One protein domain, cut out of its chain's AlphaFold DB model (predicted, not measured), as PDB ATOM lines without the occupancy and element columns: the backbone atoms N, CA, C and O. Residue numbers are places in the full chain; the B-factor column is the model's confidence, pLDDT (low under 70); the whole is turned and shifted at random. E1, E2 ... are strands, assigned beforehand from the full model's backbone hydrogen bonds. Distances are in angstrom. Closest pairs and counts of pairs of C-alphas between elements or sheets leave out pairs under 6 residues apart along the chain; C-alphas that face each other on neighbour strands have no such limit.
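What this domain is: This is residues 604 to 672 of the 886 residues of an uncharacterized protein of Sphingomonas lutea (UniProt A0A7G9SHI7). What is the picture? A small sheet of three strands, E1, E2 and E3, and a longer two-stranded hairpin, E4 and E5, are tied together by loops and short pairings: residues 608 to 609 pair parallel with E4, and residues 669 to 670 with E1. What is it made of? The 69 printed residues run E1 E2 E3 E4 E5, all strand in class with 28 residues in named elements, under half; both sheets, E1 - E2 - E3 and E4 - E5, are antiparallel. How large is it? It is compact, with a radius of gyration of the C-alphas of 11.2 A and spans of 30 by 23 by 19 A.

Where its parts are: Where is the larger sheet? E1 is residues 621 to 624, from C-alpha 621 at (-2.573, -19.272, -33.881); E2 is 628 to 631; E3 is 641 to 646, 14.8 A long. Where is the hairpin? E4 is residues 652 to 658, 17.9 A, and E5 is 661 to 667, 18.8 A, ending at C-alpha 667 (-0.172, -26.993, -30.837).

How they stand to each other: How do the three strands pair? They form a meander, each strand the antiparallel neighbour of the one before, with N 622 and O 630 at 2.9 A and N 629 and O 644 at 2.8 A. How do E4 and E5 pair? This hairpin is antiparallel at 151 degrees, with N 654 and O 665 at 2.8 A. How near are the sheets? The closest C-alphas of E1 and E5 are those of Val 623 and Leu 667, 6.8 A; E3 and E5 are apart.

The domain as a whole: Is anything missing? The printed part has no cut, and no printed residue is under 70 in pLDDT. Which links are long? No link between named strands is long, but residues 604 to 620 hold no named element.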
ATOM      1  N   SER A 604      -5.252 -23.279 -43.720       92.00
ATOM      2  CA  SER A 604      -4.447 -22.676 -44.807       92.00
ATOM      3  C   SER A 604      -5.191 -21.637 -45.664       92.00
ATOM      4  O   SER A 604      -4.548 -20.799 -46.306       92.00
ATOM      5  N   ALA A 605      -6.526 -21.613 -45.610       88.25
ATOM      6  CA  ALA A 605      -7.344 -20.517 -46.127       88.25
ATOM      7  C   ALA A 605      -7.200 -19.224 -45.294       88.25
ATOM      8  O   ALA A 605      -7.092 -18.136 -45.865       88.25
ATOM      9  N   LEU A 606      -7.143 -19.346 -43.966       88.81
ATOM     10  CA  LEU A 606      -7.193 -18.247 -42.996       88.81
ATOM     11  C   LEU A 606      -5.792 -17.750 -42.579       88.81
ATOM     12  O   LEU A 606      -5.548 -16.549 -42.489       88.81
ATOM     13  N   VAL A 607      -4.844 -18.666 -42.364       90.69
ATOM     14  CA  VAL A 607      -3.520 -18.409 -41.774       90.69
ATOM     15  C   VAL A 607      -2.428 -18.532 -42.834       90.69
ATOM     16  O   VAL A 607      -2.050 -19.630 -43.260       90.69
ATOM     17  N   LYS A 608      -1.899 -17.376 -43.246       91.56
ATOM     18  CA  LYS A 608      -0.905 -17.221 -44.318       91.56
ATOM     19  C   LYS A 608       0.296 -16.431 -43.797       91.56
ATOM     20  O   LYS A 608       0.225 -15.217 -43.641       91.56
ATOM     21  N   VAL A 609       1.395 -17.128 -43.516       91.06
ATOM     22  CA  VAL A 609       2.591 -16.579 -42.852       91.06
ATOM     23  C   VAL A 609       3.847 -16.683 -43.723       91.06
ATOM     24  O   VAL A 609       3.865 -17.351 -44.760       91.06
ATOM     25  N   GLY A 610       4.928 -16.023 -43.299       90.88
ATOM     26  CA  GLY A 610       6.240 -16.121 -43.942       90.88
ATOM     27  C   GLY A 610       6.794 -17.554 -43.972       90.88
ATOM     28  O   GLY A 610       6.363 -18.430 -43.217       90.88
ATOM     29  N   ALA A 611       7.756 -17.807 -44.862       90.88
ATOM     30  CA  ALA A 611       8.422 -19.105 -44.963       90.88
ATOM     31  C   ALA A 611       9.179 -19.435 -43.661       90.88
ATOM     32  O   ALA A 611      10.053 -18.677 -43.241       90.88
ATOM     33  N   GLY A 612       8.847 -20.560 -43.023       84.81
ATOM     34  CA  GLY A 612       9.452 -20.992 -41.758       84.81
ATOM     35  C   GLY A 612       8.925 -20.282 -40.502       84.81
ATOM     36  O   GLY A 612       9.467 -20.495 -39.418       84.81
ATOM     37  N   THR A 613       7.881 -19.452 -40.605       88.12
ATOM     38  CA  THR A 613       7.247 -18.824 -39.437       88.12
ATOM     39  C   THR A 613       6.516 -19.869 -38.587       88.12
ATOM     40  O   THR A 613       5.598 -20.534 -39.060       88.12
ATOM     41  N   ASN A 614       6.874 -19.979 -37.304       88.31
ATOM     42  CA  ASN A 614       6.124 -20.779 -36.333       88.31
ATOM     43  C   ASN A 614       4.855 -20.017 -35.910       88.31
ATOM     44  O   ASN A 614       4.955 -18.979 -35.259       88.31
ATOM     45  N   VAL A 615       3.673 -20.538 -36.254       90.50
ATOM     46  CA  VAL A 615       2.385 -19.862 -36.004       90.50
ATOM     47  C   VAL A 615       2.042 -19.663 -34.525       90.50
ATOM     48  O   VAL A 615       1.374 -18.689 -34.199       90.50
ATOM     49  N   ALA A 616       2.523 -20.522 -33.622       87.19
ATOM     50  CA  ALA A 616       2.240 -20.401 -32.191       87.19
ATOM     51  C   ALA A 616       3.195 -19.417 -31.504       87.19
ATOM     52  O   ALA A 616       2.770 -18.512 -30.790       87.19
ATOM     53  N   ALA A 617       4.501 -19.557 -31.756       84.75
ATOM     54  CA  ALA A 617       5.516 -18.665 -31.192       84.75
ATOM     55  C   ALA A 617       5.491 -17.260 -31.822       84.75
ATOM     56  O   ALA A 617       5.904 -16.295 -31.184       84.75
ATOM     57  N   GLY A 618       5.007 -17.150 -33.063       83.31
ATOM     58  CA  GLY A 618       4.771 -15.897 -33.775       83.31
ATOM     59  C   GLY A 618       3.385 -15.289 -33.552       83.31
ATOM     60  O   GLY A 618       3.028 -14.394 -34.300       83.31
ATOM     61  N   GLY A 619       2.593 -15.786 -32.593       87.19
ATOM     62  CA  GLY A 619       1.332 -15.159 -32.181       87.19
ATOM     63  C   GLY A 619       0.154 -15.266 -33.159       87.19
ATOM     64  O   GLY A 619      -0.875 -14.663 -32.893       87.19
ATOM     65  N   PHE A 620       0.267 -16.030 -34.250       91.00
ATOM     66  CA  PHE A 620      -0.768 -16.144 -35.291       91.00
ATOM     67  C   PHE A 620      -1.878 -17.151 -34.970       91.00
ATOM     68  O   PHE A 620      -2.995 -16.982 -35.447       91.00
ATOM     69  N   VAL A 621      -1.589 -18.225 -34.223       94.12
ATOM     70  CA  VAL A 621      -2.573 -19.272 -33.881       94.12
ATOM     71  C   VAL A 621      -2.360 -19.786 -32.461       94.12
ATOM     72  O   VAL A 621      -1.233 -20.089 -32.066       94.12
ATOM     73  N   ARG A 622      -3.451 -19.972 -31.712       92.69
ATOM     74  CA  ARG A 622      -3.472 -20.703 -30.438       92.69
ATOM     75  C   ARG A 622      -4.689 -21.620 -30.343       92.69
ATOM     76  O   ARG A 622      -5.733 -21.341 -30.926       92.69
ATOM     77  N   VAL A 623      -4.569 -22.679 -29.546       94.19
ATOM     78  CA  VAL A 623      -5.707 -23.501 -29.109       94.19
ATOM     79  C   VAL A 623      -5.857 -23.318 -27.605       94.19
ATOM     80  O   VAL A 623      -4.860 -23.379 -26.885       94.19
ATOM     81  N   THR A 624      -7.059 -23.057 -27.101       92.94
ATOM     82  CA  THR A 624      -7.269 -22.781 -25.673       92.94
ATOM     83  C   THR A 624      -7.519 -24.057 -24.865       92.94
ATOM     84  O   THR A 624      -7.912 -25.091 -25.405       92.94
ATOM     85  N   THR A 625      -7.344 -24.005 -23.542       89.81
ATOM     86  CA  THR A 625      -7.748 -25.093 -22.627       89.81
ATOM     87  C   THR A 625      -9.246 -25.388 -22.697       89.81
ATOM     88  O   THR A 625      -9.636 -26.546 -22.603       89.81
ATOM     89  N   THR A 626     -10.064 -24.365 -22.958       87.44
ATOM     90  CA  THR A 626     -11.506 -24.464 -23.247       87.44
ATOM     91  C   THR A 626     -11.832 -24.974 -24.657       87.44
ATOM     92  O   THR A 626     -13.001 -25.016 -25.020       87.44
ATOM     93  N   GLY A 627     -10.830 -25.358 -25.455       89.31
ATOM     94  CA  GLY A 627     -11.031 -25.941 -26.779       89.31
ATOM     95  C   GLY A 627     -11.408 -24.946 -27.871       89.31
ATOM     96  O   GLY A 627     -11.989 -25.354 -28.860       89.31
ATOM     97  N   LYS A 628     -11.098 -23.654 -27.747       93.44
ATOM     98  CA  LYS A 628     -11.245 -22.695 -28.856       93.44
ATOM     99  C   LYS A 628      -9.994 -22.716 -29.730       93.44
ATOM    100  O   LYS A 628      -8.889 -22.613 -29.199       93.44
ATOM    101  N   ILE A 629     -10.150 -22.770 -31.047       94.31
ATOM    102  CA  ILE A 629      -9.094 -22.463 -32.014       94.31
ATOM    103  C   ILE A 629      -9.206 -20.976 -32.343       94.31
ATOM    104  O   ILE A 629     -10.262 -20.493 -32.756       94.31
ATOM    105  N   GLN A 630      -8.126 -20.237 -32.106       93.19
ATOM    106  CA  GLN A 630      -8.083 -18.785 -32.239       93.19
ATOM    107  C   GLN A 630      -6.913 -18.353 -33.118       93.19
ATOM    108  O   GLN A 630      -5.806 -18.879 -32.987       93.19
ATOM    109  N   VAL A 631      -7.164 -17.371 -33.981       92.56
ATOM    110  CA  VAL A 631      -6.186 -16.790 -34.908       92.56
ATOM    111  C   VAL A 631      -5.982 -15.308 -34.617       92.56
ATOM    112  O   VAL A 631      -6.883 -14.644 -34.106       92.56
ATOM    113  N   ASP A 632      -4.810 -14.788 -34.963       89.38
ATOM    114  CA  ASP A 632      -4.520 -13.357 -34.958       89.38
ATOM    115  C   ASP A 632      -3.897 -12.946 -36.297       89.38
ATOM    116  O   ASP A 632      -2.987 -13.611 -36.802       89.38
ATOM    117  N   ALA A 633      -4.413 -11.877 -36.901       79.56
ATOM    118  CA  ALA A 633      -4.142 -11.549 -38.301       79.56
ATOM    119  C   ALA A 633      -2.803 -10.822 -38.512       79.56
ATOM    120  O   ALA A 633      -2.225 -10.917 -39.596       79.56
ATOM    121  N   ASP A 634      -2.297 -10.113 -37.496       80.75
ATOM    122  CA  ASP A 634      -0.999  -9.420 -37.543       80.75
ATOM    123  C   ASP A 634       0.128 -10.158 -36.787       80.75
ATOM    124  O   ASP A 634       1.296  -9.781 -36.902       80.75
ATOM    125  N   GLY A 635      -0.202 -11.236 -36.060       79.94
ATOM    126  CA  GLY A 635       0.730 -11.996 -35.215       79.94
ATOM    127  C   GLY A 635       1.098 -11.306 -33.891       79.94
ATOM    128  O   GLY A 635       1.996 -11.762 -33.182       79.94
ATOM    129  N   GLY A 636       0.428 -10.208 -33.530       76.75
ATOM    130  CA  GLY A 636       0.667  -9.444 -32.307       76.75
ATOM    131  C   GLY A 636       0.235 -10.161 -31.025       76.75
ATOM    132  O   GLY A 636       0.702  -9.806 -29.938       76.75
ATOM    133  N   GLY A 637      -0.630 -11.173 -31.127       78.50
ATOM    134  CA  GLY A 637      -1.183 -11.903 -29.988       78.50
ATOM    135  C   GLY A 637      -2.140 -11.054 -29.143       78.50
ATOM    136  O   GLY A 637      -2.286 -11.294 -27.939       78.50
ATOM    137  N   ASN A 638      -2.769 -10.059 -29.761       78.06
ATOM    138  CA  ASN A 638      -3.602  -9.008 -29.179       78.06
ATOM    139  C   ASN A 638      -5.009  -8.924 -29.815       78.06
ATOM    140  O   ASN A 638      -5.901  -8.358 -29.182       78.06
ATOM    141  N   GLY A 639      -5.219  -9.490 -31.009       82.06
ATOM    142  CA  GLY A 639      -6.435  -9.395 -31.828       82.06
ATOM    143  C   GLY A 639      -7.266 -10.680 -31.940       82.06
ATOM    144  O   GLY A 639      -8.187 -10.724 -32.749       82.06
ATOM    145  N   TRP A 640      -6.956 -11.708 -31.139       88.69
ATOM    146  CA  TRP A 640      -7.513 -13.072 -31.201       88.69
ATOM    147  C   TRP A 640      -9.007 -13.196 -31.567       88.69
ATOM    148  O   TRP A 640      -9.884 -13.077 -30.705       88.69
ATOM    149  N   ALA A 641      -9.281 -13.575 -32.815       90.62
ATOM    150  CA  ALA A 641     -10.584 -14.053 -33.267       90.62
ATOM    151  C   ALA A 641     -10.708 -15.564 -33.010       90.62
ATOM    152  O   ALA A 641      -9.728 -16.296 -33.141       90.62
ATOM    153  N   THR A 642     -11.897 -16.050 -32.639       93.12
ATOM    154  CA  THR A 642     -12.173 -17.500 -32.562       93.12
ATOM    155  C   THR A 642     -12.727 -17.950 -33.903       93.12
ATOM    156  O   THR A 642     -13.673 -17.333 -34.369       93.12
ATOM    157  N   VAL A 643     -12.140 -18.991 -34.496       93.31
ATOM    158  CA  VAL A 643     -12.551 -19.539 -35.808       93.31
ATOM    159  C   VAL A 643     -13.198 -20.913 -35.685       93.31
ATOM    160  O   VAL A 643     -14.001 -21.287 -36.524       93.31
ATOM    161  N   ALA A 644     -12.886 -21.655 -34.620       95.56
ATOM    162  CA  ALA A 644     -13.570 -22.901 -34.308       95.56
ATOM    163  C   ALA A 644     -13.508 -23.240 -32.817       95.56
ATOM    164  O   ALA A 644     -12.753 -22.648 -32.037       95.56
ATOM    165  N   THR A 645     -14.261 -24.261 -32.434       95.31
ATOM    166  CA  THR A 645     -14.152 -24.988 -31.172       95.31
ATOM    167  C   THR A 645     -13.899 -26.471 -31.440       95.31
ATOM    168  O   THR A 645     -14.228 -26.979 -32.507       95.31
ATOM    169  N   ILE A 646     -13.239 -27.156 -30.509       93.00
ATOM    170  CA  ILE A 646     -12.723 -28.515 -30.683       93.00
ATOM    171  C   ILE A 646     -12.757 -29.285 -29.358       93.00
ATOM    172  O   ILE A 646     -12.159 -28.882 -28.347       93.00
ATOM    173  N   ASN A 647     -13.454 -30.420 -29.377       80.94
ATOM    174  CA  ASN A 647     -13.599 -31.318 -28.234       80.94
ATOM    175  C   ASN A 647     -12.274 -32.025 -27.860       80.94
ATOM    176  O   ASN A 647     -11.200 -31.728 -28.393       80.94
ATOM    177  N   GLY A 648     -12.330 -32.918 -26.869       71.19
ATOM    178  CA  GLY A 648     -11.194 -33.738 -26.434       71.19
ATOM    179  C   GLY A 648     -10.111 -33.001 -25.629       71.19
ATOM    180  O   GLY A 648     -10.172 -31.796 -25.378       71.19
ATOM    181  N   THR A 649      -9.093 -33.752 -25.200       70.94
ATOM    182  CA  THR A 649      -7.974 -33.258 -24.377       70.94
ATOM    183  C   THR A 649      -6.632 -33.669 -24.974       70.94
ATOM    184  O   THR A 649      -6.254 -34.837 -24.919       70.94
ATOM    185  N   GLY A 650      -5.881 -32.709 -25.510       83.75
ATOM    186  CA  GLY A 650      -4.576 -32.963 -26.120       83.75
ATOM    187  C   GLY A 650      -4.081 -31.786 -26.955       83.75
ATOM    188  O   GLY A 650      -4.730 -30.736 -27.007       83.75
ATOM    189  N   SER A 651      -2.931 -31.974 -27.601       90.38
ATOM    190  CA  SER A 651      -2.453 -31.076 -28.658       90.38
ATOM    191  C   SER A 651      -3.244 -31.300 -29.948       90.38
ATOM    192  O   SER A 651      -3.641 -32.426 -30.231       90.38
ATOM    193  N   VAL A 652      -3.428 -30.250 -30.746       94.56
ATOM    194  CA  VAL A 652      -4.148 -30.297 -32.032       94.56
ATOM    195  C   VAL A 652      -3.159 -30.083 -33.175       94.56
ATOM    196  O   VAL A 652      -2.313 -29.188 -33.099       94.56
ATOM    197  N   ALA A 653      -3.241 -30.885 -34.236       96.00
ATOM    198  CA  ALA A 653      -2.458 -30.677 -35.451       96.00
ATOM    199  C   ALA A 653      -3.100 -29.584 -36.321       96.00
ATOM    200  O   ALA A 653      -4.128 -29.800 -36.957       96.00
ATOM    201  N   ILE A 654      -2.474 -28.407 -36.352       96.06
ATOM    202  CA  ILE A 654      -2.889 -27.262 -37.165       96.06
ATOM    203  C   ILE A 654      -2.071 -27.220 -38.451       96.06
ATOM    204  O   ILE A 654      -0.838 -27.181 -38.418       96.06
ATOM    205  N   ARG A 655      -2.757 -27.163 -39.587       95.75
ATOM    206  CA  ARG A 655      -2.194 -27.022 -40.930       95.75
ATOM    207  C   ARG A 655      -2.464 -25.608 -41.460       95.75
ATOM    208  O   ARG A 655      -3.517 -25.042 -41.206       95.75
ATOM    209  N   TYR A 656      -1.473 -24.990 -42.095       94.31
ATOM    210  CA  TYR A 656      -1.455 -23.560 -42.438       94.31
ATOM    211  C   TYR A 656      -0.535 -23.290 -43.636       94.31
ATOM    212  O   TYR A 656       0.246 -24.159 -44.030       94.31
ATOM    213  N   LEU A 657      -0.587 -22.093 -44.228       92.75
ATOM    214  CA  LEU A 657       0.261 -21.740 -45.371       92.75
ATOM    215  C   LEU A 657       1.514 -20.972 -44.914       92.75
ATOM    216  O   LEU A 657       1.405 -19.871 -44.378       92.75
ATOM    217  N   SER A 658       2.710 -21.516 -45.157       92.12
ATOM    218  CA  SER A 658       3.996 -20.867 -44.859       92.12
ATOM    219  C   SER A 658       4.782 -20.612 -46.143       92.12
ATOM    220  O   SER A 658       5.211 -21.539 -46.827       92.12
ATOM    221  N   GLY A 659       4.956 -19.339 -46.506       88.94
ATOM    222  CA  GLY A 659       5.714 -18.940 -47.698       88.94
ATOM    223  C   GLY A 659       5.132 -19.433 -49.030       88.94
ATOM    224  O   GLY A 659       5.864 -19.506 -50.010       88.94
ATOM    225  N   GLY A 660       3.844 -19.794 -49.058       85.50
ATOM    226  CA  GLY A 660       3.176 -20.425 -50.204       85.50
ATOM    227  C   GLY A 660       3.116 -21.958 -50.156       85.50
ATOM    228  O   GLY A 660       2.404 -22.547 -50.962       85.50
ATOM    229  N   THR A 661       3.783 -22.605 -49.194       89.50
ATOM    230  CA  THR A 661       3.772 -24.066 -49.015       89.50
ATOM    231  C   THR A 661       2.961 -24.452 -47.781       89.50
ATOM    232  O   THR A 661       3.153 -23.888 -46.700       89.50
ATOM    233  N   THR A 662       2.062 -25.430 -47.898       91.88
ATOM    234  CA  THR A 662       1.282 -25.894 -46.742       91.88
ATOM    235  C   THR A 662       2.171 -26.635 -45.741       91.88
ATOM    236  O   THR A 662       2.928 -27.529 -46.109       91.88
ATOM    237  N   SER A 663       2.081 -26.257 -44.470       92.94
ATOM    238  CA  SER A 663       2.864 -26.780 -43.346       92.94
ATOM    239  C   SER A 663       1.933 -27.202 -42.209       92.94
ATOM    240  O   SER A 663       0.850 -26.641 -42.078       92.94
ATOM    241  N   THR A 664       2.351 -28.151 -41.366       93.44
ATOM    242  CA  THR A 664       1.576 -28.604 -40.195       93.44
ATOM    243  C   THR A 664       2.411 -28.468 -38.921       93.44
ATOM    244  O   THR A 664       3.605 -28.760 -38.928       93.44
ATOM    245  N   ALA A 665       1.795 -28.036 -37.821       92.19
ATOM    246  CA  ALA A 665       2.392 -27.971 -36.490       92.19
ATOM    247  C   ALA A 665       1.412 -28.506 -35.435       92.19
ATOM    248  O   ALA A 665       0.218 -28.228 -35.499       92.19
ATOM    249  N   SER A 666       1.911 -29.249 -34.443       93.56
ATOM    250  CA  SER A 666       1.101 -29.671 -33.292       93.56
ATOM    251  C   SER A 666       1.145 -28.593 -32.206       93.56
ATOM    252  O   SER A 666       2.227 -28.219 -31.748       93.56
ATOM    253  N   LEU A 667      -0.018 -28.065 -31.822       93.12
ATOM    254  CA  LEU A 667      -0.172 -26.993 -30.837       93.12
ATOM    255  C   LEU A 667      -0.782 -27.541 -29.544       93.12
ATOM    256  O   LEU A 667      -1.885 -28.083 -29.553       93.12
ATOM    257  N   GLY A 668      -0.082 -27.355 -28.423       90.56
ATOM    258  CA  GLY A 668      -0.631 -27.600 -27.087       90.56
ATOM    259  C   GLY A 668      -1.639 -26.522 -26.669       90.56
ATOM    260  O   GLY A 668      -1.575 -25.385 -27.138       90.56
ATOM    261  N   ARG A 669      -2.562 -26.874 -25.765       91.38
ATOM    262  CA  ARG A 669      -3.622 -25.966 -25.291       91.38
ATOM    263  C   ARG A 669      -3.106 -24.950 -24.260       91.38
ATOM    264  O   ARG A 669      -2.390 -25.321 -23.332       91.38
ATOM    265  N   VAL A 670      -3.509 -23.682 -24.386       89.62
ATOM    266  CA  VAL A 670      -3.128 -22.568 -23.487       89.62
ATOM    267  C   VAL A 670      -4.329 -21.975 -22.743       89.62
ATOM    268  O   VAL A 670      -5.438 -21.930 -23.265       89.62
ATOM    269  N   THR A 671      -4.143 -21.495 -21.516       85.25
ATOM    270  CA  THR A 671      -5.224 -20.822 -20.772       85.25
ATOM    271  C   THR A 671      -5.506 -19.440 -21.362       85.25
ATOM    272  O   THR A 671      -4.569 -18.683 -21.616       85.25
ATOM    273  N   GLU A 672      -6.781 -19.076 -21.544       74.94
ATOM    274  CA  GLU A 672      -7.154 -17.711 -21.937       74.94
ATOM    275  C   GLU A 672      -6.794 -16.715 -20.826       74.94
ATOM    276  O   GLU A 672      -7.466 -16.625 -19.799       74.94
TER     277      GLU A 672